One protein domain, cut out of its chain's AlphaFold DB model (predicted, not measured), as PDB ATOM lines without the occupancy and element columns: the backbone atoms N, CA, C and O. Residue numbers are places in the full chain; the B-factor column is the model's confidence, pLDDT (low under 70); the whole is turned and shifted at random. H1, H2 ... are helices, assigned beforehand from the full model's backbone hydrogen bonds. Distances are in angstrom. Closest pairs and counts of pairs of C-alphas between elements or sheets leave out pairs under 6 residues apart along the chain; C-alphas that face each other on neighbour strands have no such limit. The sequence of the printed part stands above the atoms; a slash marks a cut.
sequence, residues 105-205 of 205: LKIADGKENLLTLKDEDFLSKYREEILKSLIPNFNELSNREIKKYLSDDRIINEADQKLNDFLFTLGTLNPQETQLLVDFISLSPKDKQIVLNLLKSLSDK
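What this domain is: This is residues 105 to 205 of the 205 residues of the protein "DNA-binding helix-turn-helix protein" of Streptococcus mitis SK1073 (UniProt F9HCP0). One long helix, H4, is the beam of a loose, open arrangement: H1 crosses it near its last residues, H2 packs slantwise on its earlier residues 155 to 163, and H3 sits off its first end. Beyond its last end the chain folds back through H5 and again through H6 in a zigzag, and the end of H6 sticks out with residues 197 to 205. The printed part has 101 residues with six named helices, H1 to H6 in chain order, and no named strand; the class is all helix. It is loose, with a radius of gyration of the C-alphas of 15.8 A and spans of 49 by 33 by 21 A.

Where its parts are: H4, residues 153 to 172, is 28.0 A long and begins with C-alpha 153 at (-34.558, -10.398, -19.536). H1 is residues 105 to 117, 18.8 A; H2 120 to 134, 21.4 A; H3 143 to 149, 10.1 A; H5 175 to 186, 16.3 A. H6, residues 189 to 203, 21.0 A, ends with C-alpha 203 at (-56.090, -45.741, -23.192).

How they stand to each other: H4 touches H1 with residues 164 to 172 alone, about perpendicular at 78 degrees; the closest C-alphas, of Gly 110 and Gly 171, are 3.6 A apart. H2 touches H4 at a steep tilt of 53 degrees, opposite ways, closest at the C-alphas of Leu 131 and Ala 159, 5.6 A. H3 touches no helix. H5 and H6 form a helical hairpin but only just touch, with 3 pairs of C-alphas within 8 A, the closest Phe 184 and Lys 192 at 6.4 A. In all six helices every O i to N i+4 pair is within hydrogen-bond range.

The domain as a whole: The C-alphas farthest apart, of Arg 144 and Lys 205, are 51.3 A apart. The printed part has no cut and no long link. Mean pLDDT of the printed part is 90.6; residue 205 alone is under 70.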
ATOM      1  N   LEU A 105     -25.536 -31.697 -20.565       83.25
ATOM      2  CA  LEU A 105     -25.340 -32.828 -21.473       83.25
ATOM      3  C   LEU A 105     -26.661 -33.274 -22.112       83.25
ATOM      4  O   LEU A 105     -26.718 -33.503 -23.316       83.25
ATOM      5  N   LYS A 106     -27.727 -33.396 -21.318       88.06
ATOM      6  CA  LYS A 106     -29.024 -33.864 -21.811       88.06
ATOM      7  C   LYS A 106     -29.726 -32.835 -22.689       88.06
ATOM      8  O   LYS A 106     -30.401 -33.224 -23.635       88.06
ATOM      9  N   ILE A 107     -29.510 -31.544 -22.450       89.12
ATOM     10  CA  ILE A 107     -29.926 -30.491 -23.386       89.12
ATOM     11  C   ILE A 107     -29.217 -30.656 -24.729       89.12
ATOM     12  O   ILE A 107     -29.866 -30.576 -25.770       89.12
ATOM     13  N   ALA A 108     -27.902 -30.901 -24.717       84.31
ATOM     14  CA  ALA A 108     -27.138 -31.097 -25.944       84.31
ATOM     15  C   ALA A 108     -27.625 -32.330 -26.725       84.31
ATOM     16  O   ALA A 108     -27.925 -32.203 -27.912       84.31
ATOM     17  N   ASP A 109     -27.799 -33.472 -26.045       84.12
ATOM     18  CA  ASP A 109     -28.361 -34.699 -26.633       84.12
ATOM     19  C   ASP A 109     -29.755 -34.429 -27.242       84.12
ATOM     20  O   ASP A 109     -30.068 -34.850 -28.354       84.12
ATOM     21  N   GLY A 110     -30.610 -33.693 -26.531       90.94
ATOM     22  CA  GLY A 110     -31.947 -33.360 -27.007       90.94
ATOM     23  C   GLY A 110     -31.979 -32.399 -28.186       90.94
ATOM     24  O   GLY A 110     -32.818 -32.551 -29.075       90.94
ATOM     25  N   LYS A 111     -31.053 -31.435 -28.226       93.94
ATOM     26  CA  LYS A 111     -30.875 -30.553 -29.382       93.94
ATOM     27  C   LYS A 111     -30.454 -31.359 -30.608       93.94
ATOM     28  O   LYS A 111     -31.032 -31.169 -31.673       93.94
ATOM     29  N   GLU A 112     -29.501 -32.274 -30.461       86.31
ATOM     30  CA  GLU A 112     -29.072 -33.160 -31.549       86.31
ATOM     31  C   GLU A 112     -30.227 -34.038 -32.051       86.31
ATOM     32  O   GLU A 112     -30.482 -34.106 -33.256       86.31
ATOM     33  N   ASN A 113     -30.988 -34.635 -31.131       88.12
ATOM     34  CA  ASN A 113     -32.175 -35.418 -31.460       88.12
ATOM     35  C   ASN A 113     -33.202 -34.600 -32.255       88.12
ATOM     36  O   ASN A 113     -33.701 -35.062 -33.280       88.12
ATOM     37  N   LEU A 114     -33.500 -33.372 -31.820       94.06
ATOM     38  CA  LEU A 114     -34.414 -32.482 -32.532       94.06
ATOM     39  C   LEU A 114     -33.918 -32.182 -33.952       94.06
ATOM     40  O   LEU A 114     -34.687 -32.315 -34.898       94.06
ATOM     41  N   LEU A 115     -32.644 -31.809 -34.099       89.81
ATOM     42  CA  LEU A 115     -32.036 -31.435 -35.382       89.81
ATOM     43  C   LEU A 115     -31.807 -32.621 -36.330       89.81
ATOM     44  O   LEU A 115     -31.542 -32.437 -37.514       89.81
ATOM     45  N   THR A 116     -31.894 -33.846 -35.821       86.38
ATOM     46  CA  THR A 116     -31.917 -35.050 -36.660       86.38
ATOM     47  C   THR A 116     -33.292 -35.247 -37.299       86.38
ATOM     48  O   THR A 116     -33.402 -35.771 -38.406       86.38
ATOM     49  N   LEU A 117     -34.354 -34.840 -36.600       90.38
ATOM     50  CA  LEU A 117     -35.745 -35.042 -37.014       90.38
ATOM     51  C   LEU A 117     -36.352 -33.831 -37.727       90.38
ATOM     52  O   LEU A 117     -37.301 -33.976 -38.501       90.38
ATOM     53  N   LYS A 118     -35.841 -32.641 -37.418       95.38
ATOM     54  CA  LYS A 118     -36.245 -31.322 -37.915       95.38
ATOM     55  C   LYS A 118     -34.983 -30.490 -38.161       95.38
ATOM     56  O   LYS A 118     -33.879 -31.000 -38.065       95.38
ATOM     57  N   ASP A 119     -35.127 -29.211 -38.472       91.69
ATOM     58  CA  ASP A 119     -34.011 -28.308 -38.756       91.69
ATOM     59  C   ASP A 119     -33.890 -27.168 -37.723       91.69
ATOM     60  O   ASP A 119     -34.677 -27.039 -36.781       91.69
ATOM     61  N   GLU A 120     -32.861 -26.331 -37.885       93.56
ATOM     62  CA  GLU A 120     -32.650 -25.139 -37.047       93.56
ATOM     63  C   GLU A 120     -33.775 -24.095 -37.222       93.56
ATOM     64  O   GLU A 120     -34.051 -23.322 -36.300       93.56
ATOM     65  N   ASP A 121     -34.468 -24.083 -38.367       96.69
ATOM     66  CA  ASP A 121     -35.636 -23.220 -38.589       96.69
ATOM     67  C   ASP A 121     -36.805 -23.649 -37.693       96.69
ATOM     68  O   ASP A 121     -37.422 -22.817 -37.023       96.69
ATOM     69  N   PHE A 122     -37.051 -24.956 -37.580       96.44
ATOM     70  CA  PHE A 122     -38.018 -25.503 -36.639       96.44
ATOM     71  C   PHE A 122     -37.672 -25.152 -35.190       96.44
ATOM     72  O   PHE A 122     -38.546 -24.691 -34.454       96.44
ATOM     73  N   LEU A 123     -36.412 -25.325 -34.775       94.50
ATOM     74  CA  LEU A 123     -35.966 -24.958 -33.426       94.50
ATOM     75  C   LEU A 123     -36.202 -23.465 -33.146       94.50
ATOM     76  O   LEU A 123     -36.726 -23.101 -32.091       94.50
ATOM     77  N   SER A 124     -35.869 -22.609 -34.112       93.75
ATOM     78  CA  SER A 124     -36.057 -21.159 -34.011       93.75
ATOM     79  C   SER A 124     -37.535 -20.784 -33.882       93.75
ATOM     80  O   SER A 124     -37.899 -20.016 -32.988       93.75
ATOM     81  N   LYS A 125     -38.403 -21.381 -34.708       95.94
ATOM     82  CA  LYS A 125     -39.860 -21.199 -34.632       95.94
ATOM     83  C   LYS A 125     -40.425 -21.697 -33.312       95.94
ATOM     84  O   LYS A 125     -41.239 -21.017 -32.703       95.94
ATOM     85  N   TYR A 126     -39.976 -22.852 -32.832       95.88
ATOM     86  CA  TYR A 126     -40.436 -23.383 -31.554       95.88
ATOM     87  C   TYR A 126     -40.052 -22.463 -30.386       95.88
ATOM     88  O   TYR A 126     -40.881 -22.193 -29.518       95.88
ATOM     89  N   ARG A 127     -38.838 -21.897 -30.403       94.19
ATOM     90  CA  ARG A 127     -38.430 -20.860 -29.443       94.19
ATOM     91  C   ARG A 127     -39.322 -19.618 -29.528       94.19
ATOM     92  O   ARG A 127     -39.689 -19.062 -28.495       94.19
ATOM     93  N   GLU A 128     -39.679 -19.188 -30.734       92.62
ATOM     94  CA  GLU A 128     -40.603 -18.071 -30.948       92.62
ATOM     95  C   GLU A 128     -41.997 -18.365 -30.372       92.62
ATOM     96  O   GLU A 128     -42.562 -17.521 -29.682       92.62
ATOM     97  N   GLU A 129     -42.531 -19.570 -30.577       94.12
ATOM     98  CA  GLU A 129     -43.822 -19.980 -30.011       94.12
ATOM     99  C   GLU A 129     -43.798 -20.025 -28.477       94.12
ATOM    100  O   GLU A 129     -44.753 -19.578 -27.834       94.12
ATOM    101  N   ILE A 130     -42.693 -20.471 -27.867       94.94
ATOM    102  CA  ILE A 130     -42.504 -20.377 -26.410       94.94
ATOM    103  C   ILE A 130     -42.557 -18.909 -25.968       94.94
ATOM    104  O   ILE A 130     -43.309 -18.580 -25.052       94.94
ATOM    105  N   LEU A 131     -41.816 -18.016 -26.630       91.50
ATOM    106  CA  LEU A 131     -41.822 -16.583 -26.310       91.50
ATOM    107  C   LEU A 131     -43.223 -15.975 -26.430       91.50
ATOM    108  O   LEU A 131     -43.660 -15.266 -25.526       91.50
ATOM    109  N   LYS A 132     -43.956 -16.286 -27.505       93.50
ATOM    110  CA  LYS A 132     -45.345 -15.842 -27.691       93.50
ATOM    111  C   LYS A 132     -46.244 -16.319 -26.558       93.50
ATOM    112  O   LYS A 132     -47.057 -15.541 -26.072       93.50
ATOM    113  N   SER A 133     -46.073 -17.565 -26.109       94.06
ATOM    114  CA  SER A 133     -46.879 -18.143 -25.026       94.06
ATOM    115  C   SER A 133     -46.675 -17.456 -23.670       94.06
ATOM    116  O   SER A 133     -47.568 -17.498 -22.827       94.06
ATOM    117  N   LEU A 134     -45.525 -16.805 -23.465       93.31
ATOM    118  CA  LEU A 134     -45.208 -16.056 -22.245       93.31
ATOM    119  C   LEU A 134     -45.746 -14.622 -22.260       93.31
ATOM    120  O   LEU A 134     -45.843 -13.986 -21.209       93.31
ATOM    121  N   ILE A 135     -46.082 -14.094 -23.437       93.81
ATOM    122  CA  ILE A 135     -46.572 -12.727 -23.586       93.81
ATOM    123  C   ILE A 135     -48.107 -12.746 -23.512       93.81
ATOM    124  O   ILE A 135     -48.765 -13.317 -24.387       93.81
ATOM    125  N   PRO A 136     -48.713 -12.107 -22.497       91.38
ATOM    126  CA  PRO A 136     -50.161 -12.101 -22.350       91.38
ATOM    127  C   PRO A 136     -50.814 -11.360 -23.516       91.38
ATOM    128  O   PRO A 136     -50.349 -10.296 -23.921       91.38
ATOM    129  N   ASN A 137     -51.908 -11.922 -24.035       92.25
ATOM    130  CA  ASN A 137     -52.677 -11.367 -25.151       92.25
ATOM    131  C   ASN A 137     -51.800 -10.995 -26.361       92.25
ATOM    132  O   ASN A 137     -52.078 -10.008 -27.031       92.25
ATOM    133  N   PHE A 138     -50.748 -11.776 -26.652       91.69
ATOM    134  CA  PHE A 138     -49.770 -11.486 -27.711       91.69
ATOM    135  C   PHE A 138     -50.407 -11.021 -29.034       91.69
ATOM    136  O   PHE A 138     -49.946 -10.055 -29.636       91.69
ATOM    137  N   ASN A 139     -51.504 -11.664 -29.450       91.44
ATOM    138  CA  ASN A 139     -52.214 -11.370 -30.701       91.44
ATOM    139  C   ASN A 139     -52.949 -10.014 -30.717       91.44
ATOM    140  O   ASN A 139     -53.364  -9.564 -31.781       91.44
ATOM    141  N   GLU A 140     -53.138  -9.381 -29.560       94.88
ATOM    142  CA  GLU A 140     -53.830  -8.097 -29.397       94.88
ATOM    143  C   GLU A 140     -52.849  -6.922 -29.237       94.88
ATOM    144  O   GLU A 140     -53.260  -5.763 -29.270       94.88
ATOM    145  N   LEU A 141     -51.552  -7.204 -29.066       93.81
ATOM    146  CA  LEU A 141     -50.531  -6.196 -28.792       93.81
ATOM    147  C   LEU A 141     -49.984  -5.552 -30.068       93.81
ATOM    148  O   LEU A 141     -49.776  -6.194 -31.098       93.81
ATOM    149  N   SER A 142     -49.637  -4.269 -29.971       95.12
ATOM    150  CA  SER A 142     -48.860  -3.590 -31.006       95.12
ATOM    151  C   SER A 142     -47.395  -4.044 -31.008       95.12
ATOM    152  O   SER A 142     -46.829  -4.432 -29.983       95.12
ATOM    153  N   ASN A 143     -46.708  -3.868 -32.142       92.50
ATOM    154  CA  ASN A 143     -45.270  -4.156 -32.260       92.50
ATOM    155  C   ASN A 143     -44.416  -3.444 -31.197       92.50
ATOM    156  O   ASN A 143     -43.389  -3.967 -30.761       92.50
ATOM    157  N   ARG A 144     -44.822  -2.241 -30.766       94.00
ATOM    158  CA  ARG A 144     -44.115  -1.483 -29.725       94.00
ATOM    159  C   ARG A 144     -44.257  -2.144 -28.355       94.00
ATOM    160  O   ARG A 144     -43.287  -2.178 -27.601       94.00
ATOM    161  N   GLU A 145     -45.444  -2.647 -28.037       93.25
ATOM    162  CA  GLU A 145     -45.718  -3.346 -26.780       93.25
ATOM    163  C   GLU A 145     -45.015  -4.698 -26.747       93.25
ATOM    164  O   GLU A 145     -44.321  -4.988 -25.775       93.25
ATOM    165  N   ILE A 146     -45.068  -5.459 -27.843       90.56
ATOM    166  CA  ILE A 146     -44.321  -6.715 -27.984       90.56
ATOM    167  C   ILE A 146     -42.824  -6.470 -27.767       90.56
ATOM    168  O   ILE A 146     -42.192  -7.164 -26.974       90.56
ATOM    169  N   LYS A 147     -42.252  -5.431 -28.389       91.38
ATOM    170  CA  LYS A 147     -40.828  -5.100 -28.224       91.38
ATOM    171  C   LYS A 147     -40.450  -4.801 -26.769       91.38
ATOM    172  O   LYS A 147     -39.327  -5.098 -26.370       91.38
ATOM    173  N   LYS A 148     -41.370  -4.246 -25.972       92.00
ATOM    174  CA  LYS A 148     -41.154  -4.023 -24.536       92.00
ATOM    175  C   LYS A 148     -41.008  -5.349 -23.785       92.00
ATOM    176  O   LYS A 148     -40.086  -5.467 -22.988       92.00
ATOM    177  N   TYR A 149     -41.858  -6.337 -24.070       90.00
ATOM    178  CA  TYR A 149     -41.741  -7.682 -23.488       90.00
ATOM    179  C   TYR A 149     -40.479  -8.408 -23.953       90.00
ATOM    180  O   TYR A 149     -39.773  -8.990 -23.140       90.00
ATOM    181  N   LEU A 150     -40.147  -8.311 -25.242       84.50
ATOM    182  CA  LEU A 150     -38.936  -8.918 -25.806       84.50
ATOM    183  C   LEU A 150     -37.632  -8.241 -25.354       84.50
ATOM    184  O   LEU A 150     -36.561  -8.712 -25.713       84.50
ATOM    185  N   SER A 151     -37.712  -7.140 -24.604       85.31
ATOM    186  CA  SER A 151     -36.558  -6.503 -23.956       85.31
ATOM    187  C   SER A 151     -36.474  -6.827 -22.456       85.31
ATOM    188  O   SER A 151     -35.581  -6.319 -21.786       85.31
ATOM    189  N   ASP A 152     -37.417  -7.602 -21.905       83.00
ATOM    190  CA  ASP A 152     -37.403  -8.017 -20.501       83.00
ATOM    191  C   ASP A 152     -36.621  -9.326 -20.360       83.00
ATOM    192  O   ASP A 152     -37.098 -10.395 -20.746       83.00
ATOM    193  N   ASP A 153     -35.430  -9.244 -19.762       77.00
ATOM    194  CA  ASP A 153     -34.558 -10.398 -19.536       77.00
ATOM    195  C   ASP A 153     -35.263 -11.531 -18.781       77.00
ATOM    196  O   ASP A 153     -34.921 -12.694 -18.968       77.00
ATOM    197  N   ARG A 154     -36.277 -11.244 -17.952       80.94
ATOM    198  CA  ARG A 154     -37.032 -12.292 -17.245       80.94
ATOM    199  C   ARG A 154     -37.830 -13.158 -18.213       80.94
ATOM    200  O   ARG A 154     -37.823 -14.374 -18.068       80.94
ATOM    201  N   ILE A 155     -38.468 -12.540 -19.209       80.31
ATOM    202  CA  ILE A 155     -39.237 -13.250 -20.240       80.31
ATOM    203  C   ILE A 155     -38.296 -14.067 -21.126       80.31
ATOM    204  O   ILE A 155     -38.585 -15.222 -21.429       80.31
ATOM    205  N   ILE A 156     -37.154 -13.487 -21.508       78.56
ATOM    206  CA  ILE A 156     -36.147 -14.180 -22.323       78.56
ATOM    207  C   ILE A 156     -35.585 -15.387 -21.562       78.56
ATOM    208  O   ILE A 156     -35.584 -16.494 -22.095       78.56
ATOM    209  N   ASN A 157     -35.181 -15.195 -20.303       76.38
ATOM    210  CA  ASN A 157     -34.635 -16.261 -19.464       76.38
ATOM    211  C   ASN A 157     -35.660 -17.372 -19.207       76.38
ATOM    212  O   ASN A 157     -35.299 -18.546 -19.229       76.38
ATOM    213  N   GLU A 158     -36.936 -17.033 -18.990       83.19
ATOM    214  CA  GLU A 158     -37.991 -18.038 -18.830       83.19
ATOM    215  C   GLU A 158     -38.226 -18.826 -20.127       83.19
ATOM    216  O   GLU A 158     -38.385 -20.049 -20.084       83.19
ATOM    217  N   ALA A 159     -38.204 -18.165 -21.288       81.94
ATOM    218  CA  ALA A 159     -38.319 -18.847 -22.574       81.94
ATOM    219  C   ALA A 159     -37.147 -19.802 -22.820       81.94
ATOM    220  O   ALA A 159     -37.359 -20.947 -23.224       81.94
ATOM    221  N   ASP A 160     -35.923 -19.352 -22.537       81.88
ATOM    222  CA  ASP A 160     -34.724 -20.173 -22.676       81.88
ATOM    223  C   ASP A 160     -34.740 -21.347 -21.685       81.88
ATOM    224  O   ASP A 160     -34.384 -22.464 -22.060       81.88
ATOM    225  N   GLN A 161     -35.236 -21.152 -20.457       81.19
ATOM    226  CA  GLN A 161     -35.433 -22.241 -19.499       81.19
ATOM    227  C   GLN A 161     -36.446 -23.274 -20.014       81.19
ATOM    228  O   GLN A 161     -36.144 -24.463 -20.022       81.19
ATOM    229  N   LYS A 162     -37.618 -22.844 -20.498       92.38
ATOM    230  CA  LYS A 162     -38.633 -23.759 -21.052       92.38
ATOM    231  C   LYS A 162     -38.120 -24.521 -22.273       92.38
ATOM    232  O   LYS A 162     -38.419 -25.705 -22.427       92.38
ATOM    233  N   LEU A 163     -37.344 -23.859 -23.134       94.31
ATOM    234  CA  LEU A 163     -36.699 -24.513 -24.268       94.31
ATOM    235  C   LEU A 163     -35.682 -25.556 -23.791       94.31
ATOM    236  O   LEU A 163     -35.702 -26.687 -24.267       94.31
ATOM    237  N   ASN A 164     -34.836 -25.199 -22.828       90.50
ATOM    238  CA  ASN A 164     -33.859 -26.107 -22.240       90.50
ATOM    239  C   ASN A 164     -34.524 -27.312 -21.567       90.50
ATOM    240  O   ASN A 164     -34.069 -28.431 -21.768       90.50
ATOM    241  N   ASP A 165     -35.634 -27.132 -20.854       91.12
ATOM    242  CA  ASP A 165     -36.384 -28.241 -20.249       91.12
ATOM    243  C   ASP A 165     -36.977 -29.180 -21.309       91.12
ATOM    244  O   ASP A 165     -36.948 -30.408 -21.165       91.12
ATOM    245  N   PHE A 166     -37.470 -28.622 -22.417       96.94
ATOM    246  CA  PHE A 166     -37.934 -29.412 -23.552       96.94
ATOM    247  C   PHE A 166     -36.790 -30.212 -24.192       96.94
ATOM    248  O   PHE A 166     -36.916 -31.421 -24.381       96.94
ATOM    249  N   LEU A 167     -35.652 -29.570 -24.467       95.69
ATOM    250  CA  LEU A 167     -34.475 -30.241 -25.022       95.69
ATOM    251  C   LEU A 167     -33.936 -31.300 -24.055       95.69
ATOM    252  O   LEU A 167     -33.726 -32.438 -24.451       95.69
ATOM    253  N   PHE A 168     -33.816 -30.991 -22.766       94.69
ATOM    254  CA  PHE A 168     -33.467 -31.966 -21.734       94.69
ATOM    255  C   PHE A 168     -34.385 -33.195 -21.789       94.69
ATOM    256  O   PHE A 168     -33.909 -34.331 -21.764       94.69
ATOM    257  N   THR A 169     -35.696 -32.981 -21.935       94.50
ATOM    258  CA  THR A 169     -36.670 -34.070 -22.091       94.50
ATOM    259  C   THR A 169     -36.342 -34.915 -23.323       94.50
ATOM    260  O   THR A 169     -36.169 -36.125 -23.201       94.50
ATOM    261  N   LEU A 170     -36.131 -34.300 -24.489       93.94
ATOM    262  CA  LEU A 170     -35.748 -35.025 -25.708       93.94
ATOM    263  C   LEU A 170     -34.429 -35.802 -25.582       93.94
ATOM    264  O   LEU A 170     -34.274 -36.838 -26.226       93.94
ATOM    265  N   GLY A 171     -33.480 -35.327 -24.773       86.31
ATOM    266  CA  GLY A 171     -32.206 -36.012 -24.522       86.31
ATOM    267  C   GLY A 171     -32.286 -37.145 -23.490       86.31
ATOM    268  O   GLY A 171     -31.332 -37.918 -23.339       86.31
ATOM    269  N   THR A 172     -33.402 -37.251 -22.763       83.38
ATOM    270  CA  THR A 172     -33.651 -38.314 -21.771       83.38
ATOM    271  C   THR A 172     -34.578 -39.413 -22.285       83.38
ATOM    272  O   THR A 172     -34.474 -40.546 -21.812       83.38
ATOM    273  N   LEU A 173     -35.449 -39.107 -23.250       83.50
ATOM    274  CA  LEU A 173     -36.372 -40.057 -23.869       83.50
ATOM    275  C   LEU A 173     -35.670 -41.054 -24.802       83.50
ATOM    276  O   LEU A 173     -34.585 -40.804 -25.337       83.50
ATOM    277  N   ASN A 174     -36.307 -42.209 -25.015       82.62
ATOM    278  CA  ASN A 174     -35.849 -43.161 -26.025       82.62
ATOM    279  C   ASN A 174     -36.227 -42.688 -27.448       82.62
ATOM    280  O   ASN A 174     -37.120 -41.857 -27.597       82.62
ATOM    281  N   PRO A 175     -35.619 -43.232 -28.522       81.06
ATOM    282  CA  PRO A 175     -35.848 -42.729 -29.880       81.06
ATOM    283  C   PRO A 175     -37.313 -42.709 -30.341       81.06
ATOM    284  O   PRO A 175     -37.701 -41.798 -31.063       81.06
ATOM    285  N   GLN A 176     -38.136 -43.683 -29.932       80.00
ATOM    286  CA  GLN A 176     -39.552 -43.730 -30.323       80.00
ATOM    287  C   GLN A 176     -40.361 -42.643 -29.611       80.00
ATOM    288  O   GLN A 176     -41.187 -41.979 -30.232       80.00
ATOM    289  N   GLU A 177     -40.101 -42.440 -28.321       86.94
ATOM    290  CA  GLU A 177     -40.730 -41.385 -27.519       86.94
ATOM    291  C   GLU A 177     -40.299 -39.993 -27.994       86.94
ATOM    292  O   GLU A 177     -41.134 -39.102 -28.141       86.94
ATOM    293  N   THR A 178     -39.010 -39.822 -28.301       88.88
ATOM    294  CA  THR A 178     -38.458 -38.599 -28.890       88.88
ATOM    295  C   THR A 178     -39.119 -38.293 -30.230       88.88
ATOM    296  O   THR A 178     -39.604 -37.179 -30.419       88.88
ATOM    297  N   GLN A 179     -39.200 -39.276 -31.135       88.62
ATOM    298  CA  GLN A 179     -39.870 -39.115 -32.426       88.62
ATOM    299  C   GLN A 179     -41.330 -38.699 -32.249       88.62
ATOM    300  O   GLN A 179     -41.766 -37.717 -32.846       88.62
ATOM    301  N   LEU A 180     -42.069 -39.416 -31.394       94.88
ATOM    302  CA  LEU A 180     -43.471 -39.127 -31.116       94.88
ATOM    303  C   LEU A 180     -43.652 -37.693 -30.619       94.88
ATOM    304  O   LEU A 180     -44.518 -36.979 -31.120       94.88
ATOM    305  N   LEU A 181     -42.842 -37.267 -29.647       96.81
ATOM    306  CA  LEU A 181     -42.953 -35.937 -29.065       96.81
ATOM    307  C   LEU A 181     -42.611 -34.850 -30.090       96.81
ATOM    308  O   LEU A 181     -43.373 -33.893 -30.225       96.81
ATOM    309  N   VAL A 182     -41.517 -35.011 -30.840       96.50
ATOM    310  CA  VAL A 182     -41.083 -34.050 -31.868       96.50
ATOM    311  C   VAL A 182     -42.107 -33.934 -32.996       96.50
ATOM    312  O   VAL A 182     -42.453 -32.824 -33.410       96.50
ATOM    313  N   ASP A 183     -42.647 -35.049 -33.480       96.19
ATOM    314  CA  ASP A 183     -43.683 -35.004 -34.507       96.19
ATOM    315  C   ASP A 183     -44.967 -34.397 -33.967       96.19
ATOM    316  O   ASP A 183     -45.523 -33.506 -34.607       96.19
ATOM    317  N   PHE A 184     -45.394 -34.785 -32.762       96.88
ATOM    318  CA  PHE A 184     -46.590 -34.232 -32.143       96.88
ATOM    319  C   PHE A 184     -46.508 -32.713 -31.992       96.88
ATOM    320  O   PHE A 184     -47.459 -32.021 -32.352       96.88
ATOM    321  N   ILE A 185     -45.386 -32.156 -31.516       94.75
ATOM    322  CA  ILE A 185     -45.262 -30.695 -31.384       94.75
ATOM    323  C   ILE A 185     -45.262 -29.977 -32.738       94.75
ATOM    324  O   ILE A 185     -45.718 -28.833 -32.798       94.75
ATOM    325  N   SER A 186     -44.839 -30.659 -33.806       93.44
ATOM    326  CA  SER A 186     -44.807 -30.137 -35.179       93.44
ATOM    327  C   SER A 186     -46.183 -30.092 -35.847       93.44
ATOM    328  O   SER A 186     -46.349 -29.442 -36.876       93.44
ATOM    329  N   LEU A 187     -47.171 -30.793 -35.288       95.44
ATOM    330  CA  LEU A 187     -48.515 -30.862 -35.847       95.44
ATOM    331  C   LEU A 187     -49.278 -29.540 -35.706       95.44
ATOM    332  O   LEU A 187     -49.118 -28.784 -34.738       95.44
ATOM    333  N   SER A 188     -50.203 -29.320 -36.644       94.75
ATOM    334  CA  SER A 188     -51.205 -28.263 -36.528       94.75
ATOM    335  C   SER A 188     -52.089 -28.488 -35.288       94.75
ATOM    336  O   SER A 188     -52.255 -29.631 -34.850       94.75
ATOM    337  N   PRO A 189     -52.723 -27.443 -34.722       93.75
ATOM    338  CA  PRO A 189     -53.641 -27.612 -33.591       93.75
ATOM    339  C   PRO A 189     -54.752 -28.640 -33.855       93.75
ATOM    340  O   PRO A 189     -55.117 -29.412 -32.969       93.75
ATOM    341  N   LYS A 190     -55.251 -28.695 -35.097       96.88
ATOM    342  CA  LYS A 190     -56.267 -29.664 -35.520       96.88
ATOM    343  C   LYS A 190     -55.726 -31.093 -35.485       96.88
ATOM    344  O   LYS A 190     -56.380 -31.976 -34.935       96.88
ATOM    345  N   ASP A 191     -54.535 -31.316 -36.034       97.50
ATOM    346  CA  ASP A 191     -53.942 -32.655 -36.102       97.50
ATOM    347  C   ASP A 191     -53.499 -33.146 -34.718       97.50
ATOM    348  O   ASP A 191     -53.708 -34.312 -34.389       97.50
ATOM    349  N   LYS A 192     -53.005 -32.245 -33.854       96.38
ATOM    350  CA  LYS A 192     -52.757 -32.541 -32.433       96.38
ATOM    351  C   LYS A 192     -54.010 -33.090 -31.761       96.38
ATOM    352  O   LYS A 192     -53.946 -34.119 -31.092       96.38
ATOM    353  N   GLN A 193     -55.160 -32.449 -31.973       97.31
ATOM    354  CA  GLN A 193     -56.416 -32.901 -31.379       97.31
ATOM    355  C   GLN A 193     -56.832 -34.293 -31.876       97.31
ATOM    356  O   GLN A 193     -57.336 -35.096 -31.092       97.31
ATOM    357  N   ILE A 194     -56.596 -34.603 -33.154       97.38
ATOM    358  CA  ILE A 194     -56.862 -35.935 -33.714       97.38
ATOM    359  C   ILE A 194     -55.997 -36.989 -33.015       97.38
ATOM    360  O   ILE A 194     -56.527 -38.005 -32.562       97.38
ATOM    361  N   VAL A 195     -54.693 -36.733 -32.872       96.38
ATOM    362  CA  VAL A 195     -53.770 -37.648 -32.183       96.38
ATOM    363  C   VAL A 195     -54.181 -37.852 -30.724       96.38
ATOM    364  O   VAL A 195     -54.255 -38.991 -30.268       96.38
ATOM    365  N   LEU A 196     -54.522 -36.782 -30.000       96.00
ATOM    366  CA  LEU A 196     -54.976 -36.877 -28.608       96.00
ATOM    367  C   LEU A 196     -56.270 -37.690 -28.468       96.00
ATOM    368  O   LEU A 196     -56.387 -38.507 -27.557       96.00
ATOM    369  N   ASN A 197     -57.227 -37.509 -29.382       96.00
ATOM    370  CA  ASN A 197     -58.467 -38.286 -29.387       96.00
ATOM    371  C   ASN A 197     -58.202 -39.778 -29.643       96.00
ATOM    372  O   ASN A 197     -58.806 -40.628 -28.989       96.00
ATOM    373  N   LEU A 198     -57.285 -40.098 -30.564       95.88
ATOM    374  CA  LEU A 198     -56.873 -41.475 -30.832       95.88
ATOM    375  C   LEU A 198     -56.231 -42.104 -29.592       95.88
ATOM    376  O   LEU A 198     -56.653 -43.183 -29.178       95.88
ATOM    377  N   LEU A 199     -55.267 -41.420 -28.972       92.88
ATOM    378  CA  LEU A 199     -54.605 -41.895 -27.754       92.88
ATOM    379  C   LEU A 199     -55.613 -42.157 -26.634       92.88
ATOM    380  O   LEU A 199     -55.585 -43.231 -26.043       92.88
ATOM    381  N   LYS A 200     -56.557 -41.233 -26.418       94.62
ATOM    382  CA  LYS A 200     -57.632 -41.401 -25.433       94.62
ATOM    383  C   LYS A 200     -58.478 -42.650 -25.705       94.62
ATOM    384  O   LYS A 200     -58.736 -43.441 -24.807       94.62
ATOM    385  N   SER A 201     -58.859 -42.879 -26.963       95.19
ATOM    386  CA  SER A 201     -59.651 -44.062 -27.338       95.19
ATOM    387  C   SER A 201     -58.918 -45.395 -27.132       95.19
ATOM    388  O   SER A 201     -59.557 -46.439 -26.995       95.19
ATOM    389  N   LEU A 202     -57.582 -45.370 -27.146       94.12
ATOM    390  CA  LEU A 202     -56.737 -46.539 -26.920       94.12
ATOM    391  C   LEU A 202     -56.423 -46.747 -25.434       94.12
ATOM    392  O   LEU A 202     -56.254 -47.892 -25.035       94.12
ATOM    393  N   SER A 203     -56.354 -45.675 -24.637       89.50
ATOM    394  CA  SER A 203     -56.090 -45.741 -23.192       89.50
ATOM    395  C   SER A 203     -57.306 -46.133 -22.360       89.50
ATOM    396  O   SER A 203     -57.143 -46.659 -21.267       89.50
ATOM    397  N   ASP A 204     -58.514 -45.867 -22.860       83.50
ATOM    398  CA  ASP A 204     -59.775 -46.164 -22.167       83.50
ATOM    399  C   ASP A 204     -60.220 -47.643 -22.333       83.50
ATOM    400  O   ASP A 204     -61.365 -47.984 -22.029       83.50
ATOM    401  N   LYS A 205     -59.337 -48.520 -22.838       61.00
ATOM    402  CA  LYS A 205     -59.542 -49.973 -22.993       61.00
ATOM    403  C   LYS A 205     -58.786 -50.760 -21.931       61.00
ATOM    404  O   LYS A 205     -59.364 -51.760 -21.455       61.00
TER     405      LYS A 205